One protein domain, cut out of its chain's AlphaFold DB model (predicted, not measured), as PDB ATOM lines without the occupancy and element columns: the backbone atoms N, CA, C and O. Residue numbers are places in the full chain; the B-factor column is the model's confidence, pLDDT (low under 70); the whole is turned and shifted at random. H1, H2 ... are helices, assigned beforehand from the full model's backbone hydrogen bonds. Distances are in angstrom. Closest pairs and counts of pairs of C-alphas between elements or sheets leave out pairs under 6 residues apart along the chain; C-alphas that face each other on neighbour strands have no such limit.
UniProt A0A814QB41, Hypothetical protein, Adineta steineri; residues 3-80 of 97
ATOM      1  N   TYR A   3     279.108 225.769 400.682       87.69
ATOM      2  CA  TYR A   3     277.946 225.602 401.566       87.69
ATOM      3  C   TYR A   3     278.246 224.773 402.819       87.69
ATOM      4  O   TYR A   3     277.781 225.111 403.903       87.69
ATOM      5  N   GLN A   4     279.069 223.726 402.694       88.56
ATOM      6  CA  GLN A   4     279.504 222.925 403.844       88.56
ATOM      7  C   GLN A   4     280.302 223.770 404.834       88.56
ATOM      8  O   GLN A   4     280.135 223.630 406.042       88.56
ATOM      9  N   GLU A   5     281.150 224.662 404.325       90.25
ATOM     10  CA  GLU A   5     281.951 225.533 405.174       90.25
ATOM     11  C   GLU A   5     281.090 226.618 405.835       90.25
ATOM     12  O   GLU A   5     281.236 226.855 407.030       90.25
ATOM     13  N   VAL A   6     280.133 227.212 405.109       91.31
ATOM     14  CA  VAL A   6     279.137 228.131 405.694       91.31
ATOM     15  C   VAL A   6     278.383 227.440 406.826       91.31
ATOM     16  O   VAL A   6     278.318 227.965 407.935       91.31
ATOM     17  N   TYR A   7     277.857 226.243 406.559       91.88
ATOM     18  CA  TYR A   7     277.113 225.452 407.531       91.88
ATOM     19  C   TYR A   7     277.963 225.135 408.769       91.88
ATOM     20  O   TYR A   7     277.524 225.352 409.898       91.88
ATOM     21  N   ARG A   8     279.217 224.709 408.573       92.38
ATOM     22  CA  ARG A   8     280.169 224.434 409.658       92.38
ATOM     23  C   ARG A   8     280.408 225.663 410.533       92.38
ATOM     24  O   ARG A   8     280.323 225.568 411.756       92.38
ATOM     25  N   LEU A   9     280.707 226.814 409.928       92.44
ATOM     26  CA  LEU A   9     280.969 228.047 410.674       92.44
ATOM     27  C   LEU A   9     279.720 228.555 411.396       92.44
ATOM     28  O   LEU A   9     279.834 229.055 412.513       92.44
ATOM     29  N   TRP A  10     278.538 228.381 410.804       91.81
ATOM     30  CA  TRP A  10     277.277 228.721 411.454       91.81
ATOM     31  C   TRP A  10     277.040 227.851 412.697       91.81
ATOM     32  O   TRP A  10     276.783 228.377 413.779       91.81
ATOM     33  N   GLN A  11     277.226 226.536 412.598       91.38
ATOM     34  CA  GLN A  11     277.108 225.635 413.749       91.38
ATOM     35  C   GLN A  11     278.085 226.006 414.878       91.38
ATOM     36  O   GLN A  11     277.712 226.030 416.051       91.38
ATOM     37  N   ILE A  12     279.331 226.356 414.542       92.06
ATOM     38  CA  ILE A  12     280.318 226.805 415.535       92.06
ATOM     39  C   ILE A  12     279.901 228.141 416.161       92.06
ATOM     40  O   ILE A  12     280.029 228.305 417.375       92.06
ATOM     41  N   ASN A  13     279.388 229.083 415.366       92.69
ATOM     42  CA  ASN A  13     278.890 230.366 415.859       92.69
ATOM     43  C   ASN A  13     277.754 230.178 416.876       92.69
ATOM     44  O   ASN A  13     277.842 230.759 417.951       92.69
ATOM     45  N   GLN A  14     276.772 229.312 416.599       88.62
ATOM     46  CA  GLN A  14     275.671 229.036 417.534       88.62
ATOM     47  C   GLN A  14     276.149 228.375 418.837       88.62
ATOM     48  O   GLN A  14     275.636 228.679 419.907       88.62
ATOM     49  N   LYS A  15     277.152 227.490 418.766       91.44
ATOM     50  CA  LYS A  15     277.677 226.784 419.948       91.44
ATOM     51  C   LYS A  15     278.598 227.636 420.818       91.44
ATOM     52  O   LYS A  15     278.654 227.439 422.024       91.44
ATOM     53  N   THR A  16     279.378 228.522 420.205       90.31
ATOM     54  CA  THR A  16     280.471 229.238 420.887       90.31
ATOM     55  C   THR A  16     280.224 230.734 421.043       90.31
ATOM     56  O   THR A  16     281.032 231.405 421.680       90.31
ATOM     57  N   ASN A  17     279.166 231.276 420.425       87.94
ATOM     58  CA  ASN A  17     278.877 232.712 420.316       87.94
ATOM     59  C   ASN A  17     280.050 233.566 419.789       87.94
ATOM     60  O   ASN A  17     280.060 234.789 419.920       87.94
ATOM     61  N   ARG A  18     281.051 232.949 419.145       89.12
ATOM     62  CA  ARG A  18     282.179 233.664 418.534       89.12
ATOM     63  C   ARG A  18     281.732 234.419 417.296       89.12
ATOM     64  O   ARG A  18     280.963 233.893 416.497       89.12
ATOM     65  N   SER A  19     282.287 235.609 417.071       91.69
ATOM     66  CA  SER A  19     281.954 236.407 415.887       91.69
ATOM     67  C   SER A  19     282.241 235.653 414.583       91.69
ATOM     68  O   SER A  19     283.290 235.024 414.414       91.69
ATOM     69  N   ILE A  20     281.343 235.778 413.613       91.00
ATOM     70  CA  ILE A  20     281.480 235.103 412.319       91.00
ATOM     71  C   ILE A  20     282.731 235.553 411.564       91.00
ATOM     72  O   ILE A  20     283.402 234.732 410.946       91.00
ATOM     73  N   ARG A  21     283.103 236.833 411.669       90.81
ATOM     74  CA  ARG A  21     284.342 237.355 411.069       90.81
ATOM     75  C   ARG A  21     285.575 236.609 411.582       90.81
ATOM     76  O   ARG A  21     286.421 236.226 410.779       90.81
ATOM     77  N   SER A  22     285.645 236.353 412.890       92.44
ATOM     78  CA  SER A  22     286.755 235.598 413.489       92.44
ATOM     79  C   SER A  22     286.789 234.141 413.019       92.44
ATOM     80  O   SER A  22     287.852 233.623 412.684       92.44
ATOM     81  N   LEU A  23     285.621 233.506 412.904       92.94
ATOM     82  CA  LEU A  23     285.490 232.127 412.438       92.94
ATOM     83  C   LEU A  23     285.880 231.985 410.958       92.94
ATOM     84  O   LEU A  23     286.600 231.060 410.592       92.94
ATOM     85  N   VAL A  24     285.481 232.938 410.111       92.75
ATOM     86  CA  VAL A  24     285.887 232.986 408.698       92.75
ATOM     87  C   VAL A  24     287.392 233.226 408.560       92.75
ATOM     88  O   VAL A  24     288.036 232.588 407.724       92.75
ATOM     89  N   ALA A  25     287.976 234.097 409.389       90.62
ATOM     90  CA  ALA A  25     289.417 234.349 409.386       90.62
ATOM     91  C   ALA A  25     290.226 233.072 409.675       90.62
ATOM     92  O   ALA A  25     291.263 232.864 409.042       90.62
ATOM     93  N   GLN A  26     289.715 232.203 410.553       91.06
ATOM     94  CA  GLN A  26     290.304 230.908 410.917       91.06
ATOM     95  C   GLN A  26     289.974 229.774 409.933       91.06
ATOM     96  O   GLN A  26     290.538 228.686 410.038       91.06
ATOM     97  N   SER A  27     289.065 229.992 408.978       90.94
ATOM     98  CA  SER A  27     288.736 228.983 407.971       90.94
ATOM     99  C   SER A  27     289.884 228.778 406.977       90.94
ATOM    100  O   SER A  27     290.608 229.714 406.620       90.94
ATOM    101  N   THR A  28     290.009 227.548 406.478       89.06
ATOM    102  CA  THR A  28     290.948 227.177 405.406       89.06
ATOM    103  C   THR A  28     290.390 227.478 404.011       89.06
ATOM    104  O   THR A  28     291.042 227.213 403.001       89.06
ATOM    105  N   TYR A  29     289.176 228.033 403.924       90.00
ATOM    106  CA  TYR A  29     288.518 228.311 402.657       90.00
ATOM    107  C   TYR A  29     289.198 229.469 401.920       90.00
ATOM    108  O   TYR A  29     289.416 230.543 402.483       90.00
ATOM    109  N   LYS A  30     289.511 229.255 400.636       88.31
ATOM    110  CA  LYS A  30     290.291 230.199 399.819       88.31
ATOM    111  C   LYS A  30     289.616 231.569 399.697       88.31
ATOM    112  O   LYS A  30     290.268 232.590 399.884       88.31
ATOM    113  N   ASN A  31     288.312 231.601 399.412       89.50
ATOM    114  CA  ASN A  31     287.569 232.847 399.209       89.50
ATOM    115  C   ASN A  31     286.817 233.266 400.485       89.50
ATOM    116  O   ASN A  31     285.599 233.118 400.603       89.50
ATOM    117  N   LYS A  32     287.566 233.778 401.467       90.56
ATOM    118  CA  LYS A  32     287.018 234.265 402.745       90.56
ATOM    119  C   LYS A  32     285.960 235.371 402.580       90.56
ATOM    120  O   LYS A  32     284.947 235.294 403.277       90.56
ATOM    121  N   PRO A  33     286.119 236.359 401.673       88.62
ATOM    122  CA  PRO A  33     285.087 237.372 401.438       88.62
ATOM    123  C   PRO A  33     283.747 236.778 400.999       88.62
ATOM    124  O   PRO A  33     282.712 237.146 401.549       88.62
ATOM    125  N   GLN A  34     283.761 235.817 400.070       87.81
ATOM    126  CA  GLN A  34     282.547 235.135 399.616       87.81
ATOM    127  C   GLN A  34     281.869 234.371 400.757       87.81
ATOM    128  O   GLN A  34     280.656 234.465 400.936       87.81
ATOM    129  N   LEU A  35     282.661 233.654 401.558       89.88
ATOM    130  CA  LEU A  35     282.173 232.906 402.712       89.88
ATOM    131  C   LEU A  35     281.503 233.827 403.740       89.88
ATOM    132  O   LEU A  35     280.395 233.541 404.191       89.88
ATOM    133  N   LEU A  36     282.152 234.951 404.063       90.12
ATOM    134  CA  LEU A  36     281.634 235.957 404.989       90.12
ATOM    135  C   LEU A  36     280.363 236.630 404.462       90.12
ATOM    136  O   LEU A  36     279.420 236.834 405.227       90.12
ATOM    137  N   ALA A  37     280.335 236.989 403.179       89.50
ATOM    138  CA  ALA A  37     279.181 237.629 402.562       89.50
ATOM    139  C   ALA A  37     277.958 236.708 402.610       89.50
ATOM    140  O   ALA A  37     276.902 237.125 403.084       89.50
ATOM    141  N   LEU A  38     278.125 235.448 402.198       90.19
ATOM    142  CA  LEU A  38     277.043 234.470 402.170       90.19
ATOM    143  C   LEU A  38     276.459 234.243 403.568       90.19
ATOM    144  O   LEU A  38     275.268 234.453 403.773       90.19
ATOM    145  N   ILE A  39     277.290 233.906 404.558       91.62
ATOM    146  CA  ILE A  39     276.796 233.639 405.917       91.62
ATOM    147  C   ILE A  39     276.132 234.874 406.549       91.62
ATOM    148  O   ILE A  39     275.093 234.755 407.195       91.62
ATOM    149  N   SER A  40     276.683 236.074 406.321       90.12
ATOM    150  CA  SER A  40     276.127 237.315 406.877       90.12
ATOM    151  C   SER A  40     274.760 237.617 406.275       90.12
ATOM    152  O   SER A  40     273.841 238.009 406.990       90.12
ATOM    153  N   LYS A  41     274.610 237.409 404.965       90.75
ATOM    154  CA  LYS A  41     273.350 237.648 404.265       90.75
ATOM    155  C   LYS A  41     272.275 236.635 404.636       90.75
ATOM    156  O   LYS A  41     271.132 237.040 404.829       90.75
ATOM    157  N   VAL A  42     272.637 235.364 404.796       92.25
ATOM    158  CA  VAL A  42     271.701 234.329 405.251       92.25
ATOM    159  C   VAL A  42     271.173 234.661 406.649       92.25
ATOM    160  O   VAL A  42     269.969 234.616 406.880       92.25
ATOM    161  N   ILE A  43     272.048 235.080 407.567       90.44
ATOM    162  CA  ILE A  43     271.642 235.471 408.925       90.44
ATOM    163  C   ILE A  43     270.778 236.731 408.906       90.44
ATOM    164  O   ILE A  43     269.751 236.770 409.582       90.44
ATOM    165  N   GLN A  44     271.147 237.729 408.099       91.25
ATOM    166  CA  GLN A  44     270.376 238.964 407.941       91.25
ATOM    167  C   GLN A  44     268.932 238.694 407.485       91.25
ATOM    168  O   GLN A  44     268.015 239.358 407.956       91.25
ATOM    169  N   HIS A  45     268.720 237.717 406.599       92.69
ATOM    170  CA  HIS A  45     267.401 237.400 406.037       92.69
ATOM    171  C   HIS A  45     266.738 236.183 406.691       92.69
ATOM    172  O   HIS A  45     265.733 235.694 406.179       92.69
ATOM    173  N   ARG A  46     267.259 235.692 407.823       92.00
ATOM    174  CA  ARG A  46     266.827 234.430 408.445       92.00
ATOM    175  C   ARG A  46     265.312 234.313 408.601       92.00
ATOM    176  O   ARG A  46     264.764 233.278 408.254       92.00
ATOM    177  N   ALA A  47     264.640 235.353 409.095       92.44
ATOM    178  CA  ALA A  47     263.191 235.327 409.319       92.44
ATOM    179  C   ALA A  47     262.390 235.161 408.013       92.44
ATOM    180  O   ALA A  47     261.454 234.364 407.941       92.44
ATOM    181  N   LEU A  48     262.795 235.873 406.959       92.56
ATOM    182  CA  LEU A  48     262.171 235.775 405.640       92.56
ATOM    183  C   LEU A  48     262.434 234.402 405.017       92.56
ATOM    184  O   LEU A  48     261.512 233.766 404.519       92.56
ATOM    185  N   LEU A  49     263.676 233.924 405.088       92.38
ATOM    186  CA  LEU A  49     264.051 232.608 404.573       92.38
ATOM    187  C   LEU A  49     263.305 231.489 405.311       92.38
ATOM    188  O   LEU A  49     262.805 230.577 404.662       92.38
ATOM    189  N   GLN A  50     263.155 231.592 406.635       93.19
ATOM    190  CA  GLN A  50     262.375 230.642 407.430       93.19
ATOM    191  C   GLN A  50     260.908 230.620 406.989       93.19
ATOM    192  O   GLN A  50     260.355 229.553 406.775       93.19
ATOM    193  N   THR A  51     260.312 231.788 406.733       93.19
ATOM    194  CA  THR A  51     258.932 231.872 406.227       93.19
ATOM    195  C   THR A  51     258.763 231.121 404.900       93.19
ATOM    196  O   THR A  51     257.738 230.481 404.672       93.19
ATOM    197  N   ILE A  52     259.764 231.181 404.013       90.69
ATOM    198  CA  ILE A  52     259.755 230.440 402.744       90.69
ATOM    199  C   ILE A  52     259.887 228.932 402.998       90.69
ATOM    200  O   ILE A  52     259.150 228.149 402.396       90.69
ATOM    201  N   ILE A  53     260.786 228.515 403.898       90.62
ATOM    202  CA  ILE A  53     260.940 227.104 404.295       90.62
ATOM    203  C   ILE A  53     259.613 226.551 404.820       90.62
ATOM    204  O   ILE A  53     259.161 225.510 404.348       90.62
ATOM    205  N   ASP A  54     258.971 227.273 405.736       90.75
ATOM    206  CA  ASP A  54     257.753 226.823 406.405       90.75
ATOM    207  C   ASP A  54     256.589 226.720 405.406       90.75
ATOM    208  O   ASP A  54     255.894 225.708 405.356       90.75
ATOM    209  N   ARG A  55     256.417 227.722 404.529       91.69
ATOM    210  CA  ARG A  55     255.372 227.708 403.484       91.69
ATOM    211  C   ARG A  55     255.581 226.633 402.425       91.69
ATOM    212  O   ARG A  55     254.610 226.114 401.887       91.69
ATOM    213  N   SER A  56     256.832 226.334 402.090       87.62
ATOM    214  CA  SER A  56     257.162 225.316 401.087       87.62
ATOM    215  C   SER A  56     257.116 223.891 401.640       87.62
ATOM    216  O   SER A  56     257.216 222.944 400.860       87.62
ATOM    217  N   GLN A  57     256.982 223.731 402.966       87.00
ATOM    218  CA  GLN A  57     257.092 222.445 403.662       87.00
ATOM    219  C   GLN A  57     258.391 221.702 403.302       87.00
ATOM    220  O   GLN A  57     258.439 220.471 403.266       87.00
ATOM    221  N   LEU A  58     259.465 222.448 403.011       84.69
ATOM    222  CA  LEU A  58     260.710 221.883 402.485       84.69
ATOM    223  C   LEU A  58     261.275 220.802 403.416       84.69
ATOM    224  O   LEU A  58     261.658 219.727 402.964       84.69
ATOM    225  N   LEU A  59     261.292 221.081 404.719       86.38
ATOM    226  CA  LEU A  59     261.844 220.173 405.728       86.38
ATOM    227  C   LEU A  59     260.964 218.938 405.970       86.38
ATOM    228  O   LEU A  59     261.461 217.922 406.449       86.38
ATOM    229  N   GLU A  60     259.675 218.993 405.624       84.94
ATOM    230  CA  GLU A  60     258.777 217.834 405.709       84.94
ATOM    231  C   GLU A  60     259.027 216.857 404.553       84.94
ATOM    232  O   GLU A  60     258.978 215.637 404.738       84.94
ATOM    233  N   ARG A  61     259.335 217.402 403.367       82.75
ATOM    234  CA  ARG A  61     259.654 216.637 402.153       82.75
ATOM    235  C   ARG A  61     261.068 216.058 402.202       82.75
ATOM    236  O   ARG A  61     261.269 214.902 401.844       82.75
ATOM    237  N   GLU A  62     262.028 216.829 402.704       85.31
ATOM    238  CA  GLU A  62     263.450 216.478 402.741       85.31
ATOM    239  C   GLU A  62     263.936 216.286 404.183       85.31
ATOM    240  O   GLU A  62     264.628 217.126 404.757       85.31
ATOM    241  N   LYS A  63     263.603 215.136 404.781       77.81
ATOM    242  CA  LYS A  63     263.859 214.843 406.208       77.81
ATOM    243  C   LYS A  63     265.339 214.833 406.618       77.81
ATOM    244  O   LYS A  63     265.645 214.918 407.804       77.81
ATOM    245  N   PHE A  64     266.259 214.698 405.664       81.81
ATOM    246  CA  PHE A  64     267.704 214.720 405.920       81.81
ATOM    247  C   PHE A  64     268.304 216.131 405.863       81.81
ATOM    248  O   PHE A  64     269.487 216.312 406.165       81.81
ATOM    249  N   LEU A  65     267.512 217.129 405.468       85.06
ATOM    250  CA  LEU A  65     267.955 218.505 405.353       85.06
ATOM    251  C   LEU A  65     267.829 219.205 406.708       85.06
ATOM    252  O   LEU A  65     266.739 219.338 407.256       85.06
ATOM    253  N   SER A  66     268.946 219.683 407.256       88.75
ATOM    254  CA  SER A  66     268.894 220.525 408.451       88.75
ATOM    255  C   SER A  66     268.372 221.918 408.115       88.75
ATOM    256  O   SER A  66     268.590 222.436 407.015       88.75
ATOM    257  N   ASN A  67     267.716 222.557 409.086       90.12
ATOM    258  CA  ASN A  67     267.123 223.877 408.895       90.12
ATOM    259  C   ASN A  67     268.167 224.928 408.479       90.12
ATOM    260  O   ASN A  67     267.927 225.733 407.584       90.12
ATOM    261  N   GLU A  68     269.366 224.913 409.061       90.31
ATOM    262  CA  GLU A  68     270.408 225.872 408.686       90.31
ATOM    263  C   GLU A  68     270.925 225.633 407.268       90.31
ATOM    264  O   GLU A  68     271.225 226.590 406.555       90.31
ATOM    265  N   LEU A  69     271.003 224.373 406.830       89.62
ATOM    266  CA  LEU A  69     271.395 224.060 405.460       89.62
ATOM    267  C   LEU A  69     270.295 224.484 404.477       89.62
ATOM    268  O   LEU A  69     270.609 225.079 403.447       89.62
ATOM    269  N   ALA A  70     269.024 224.295 404.833       91.12
ATOM    270  CA  ALA A  70     267.892 224.822 404.077       91.12
ATOM    271  C   ALA A  70     267.946 226.353 403.944       91.12
ATOM    272  O   ALA A  70     267.831 226.863 402.835       91.12
ATOM    273  N   LEU A  71     268.208 227.092 405.027       92.31
ATOM    274  CA  LEU A  71     268.323 228.557 404.992       92.31
ATOM    275  C   LEU A  71     269.425 229.024 404.029       92.31
ATOM    276  O   LEU A  71     269.220 229.968 403.266       92.31
ATOM    277  N   ILE A  72     270.577 228.345 404.028       91.06
ATOM    278  CA  ILE A  72     271.680 228.641 403.102       91.06
ATOM    279  C   ILE A  72     271.252 228.388 401.649       91.06
ATOM    280  O   ILE A  72     271.510 229.224 400.784       91.06
ATOM    281  N   LEU A  73     270.611 227.248 401.378       88.62
ATOM    282  CA  LEU A  73     270.198 226.862 400.026       88.62
ATOM    283  C   LEU A  73     269.081 227.753 399.482       88.62
ATOM    284  O   LEU A  73     269.160 228.184 398.336       88.62
ATOM    285  N   ILE A  74     268.070 228.068 400.295       88.94
ATOM    286  CA  ILE A  74     266.992 228.972 399.886       88.94
ATOM    287  C   ILE A  74     267.549 230.363 399.616       88.94
ATOM    288  O   ILE A  74     267.173 230.977 398.623       88.94
ATOM    289  N   TYR A  75     268.470 230.863 400.443       89.94
ATOM    290  CA  TYR A  75     269.094 232.153 400.167       89.94
ATOM    291  C   TYR A  75     269.790 232.162 398.803       89.94
ATOM    292  O   TYR A  75     269.601 233.092 398.023       89.94
ATOM    293  N   ASP A  76     270.567 231.123 398.496       86.25
ATOM    294  CA  ASP A  76     271.261 231.026 397.213       86.25
ATOM    295  C   ASP A  76     270.299 230.831 396.027       86.25
ATOM    296  O   ASP A  76     270.568 231.314 394.934       86.25
ATOM    297  N   GLN A  77     269.146 230.197 396.246       83.69
ATOM    298  CA  GLN A  77     268.096 230.046 395.236       83.69
ATOM    299  C   GLN A  77     267.331 231.351 394.970       83.69
ATOM    300  O   GLN A  77     267.003 231.645 393.825       83.69
ATOM    301  N   VAL A  78     267.015 232.119 396.018       82.56
ATOM    302  CA  VAL A  78     266.182 233.333 395.930       82.56
ATOM    303  C   VAL A  78     267.012 234.560 395.555       82.56
ATOM    304  O   VAL A  78     266.563 235.400 394.779       82.56
ATOM    305  N   PHE A  79     268.217 234.678 396.112       76.50
ATOM    306  CA  PHE A  79     269.070 235.863 395.986       76.50
ATOM    307  C   PHE A  79     270.415 235.577 395.313       76.50
ATOM    308  O   PHE A  79     271.128 236.514 394.943       76.50
ATOM    309  N   GLY A  80     270.807 234.310 395.192       66.94
ATOM    310  CA  GLY A  80     272.052 233.921 394.547       66.94
ATOM    311  C   GLY A  80     271.913 233.816 393.029       66.94
ATOM    312  O   GLY A  80     270.847 233.593 392.467       66.94
TER     313      GLY A  80
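AT A GLANCE: This is residues 3 to 80 of the 97 residues of the protein "Hypothetical protein" of Adineta steineri (UniProt A0A814QB41). H6 packs between two groups of helices: H1, H2 and H3 cluster on one side of it, and H4 with the short H5 lies on the other. H3 and H4 follow each other along the longest axis and join the two groups. The printed part has 78 residues, with six named helices, H1 to H6 in chain order, and no named strand; the class is all helix. It is compact, with a radius of gyration of the C-alphas of 12.6 A and spans of 35 by 24 by 19 A.

IN THESE COORDINATES: H1, residues 3 to 16, begins at C-alpha 3 (277.946, 225.602, 401.566) and is 19.8 A long. H2 is residues 20 to 25, H3 residues 32 to 44, 18.1 A, and H4 residues 46 to 56, 15.2 A. H5 is residues 58 to 61; H6, residues 67 to 78, 16.1 A, ends at C-alpha 78 (266.182, 233.333, 395.930).

HOW THE PARTS SIT: The hub is H6. Its residues 68 to 73 touch H1, C-alphas 7 and 69 closest at 6.2 A, at a steep tilt of 45 degrees, opposite ways. H4 touches residues 70 to 75 of H6, about perpendicular at 89 degrees, C-alphas 49 and 71 closest at 5.9 A. H3 touches H6 about perpendicular at 79 degrees, C-alphas 42 and 72 closest at 6.1 A, with residues 38 to 42 alone. H5 and H6 only just touch, with 3 pairs of C-alphas within 8 A, 59 and 67 closest at 7.2 A. H2 and H3 form a helical hairpin at a shallow tilt of 10 degrees, C-alphas 24 and 32 closest at 6.2 A. H1 and H4 are apart. Every O i to N i+4 pair is within hydrogen-bond range in H1, H2, H3, H4 and H6; H5 is too short for one.

THE WHOLE: The farthest C-alphas, of Gln 26 and Arg 55, are 35.9 A apart. The printed part has no cut and no long link. Residue 80 is under pLDDT 70.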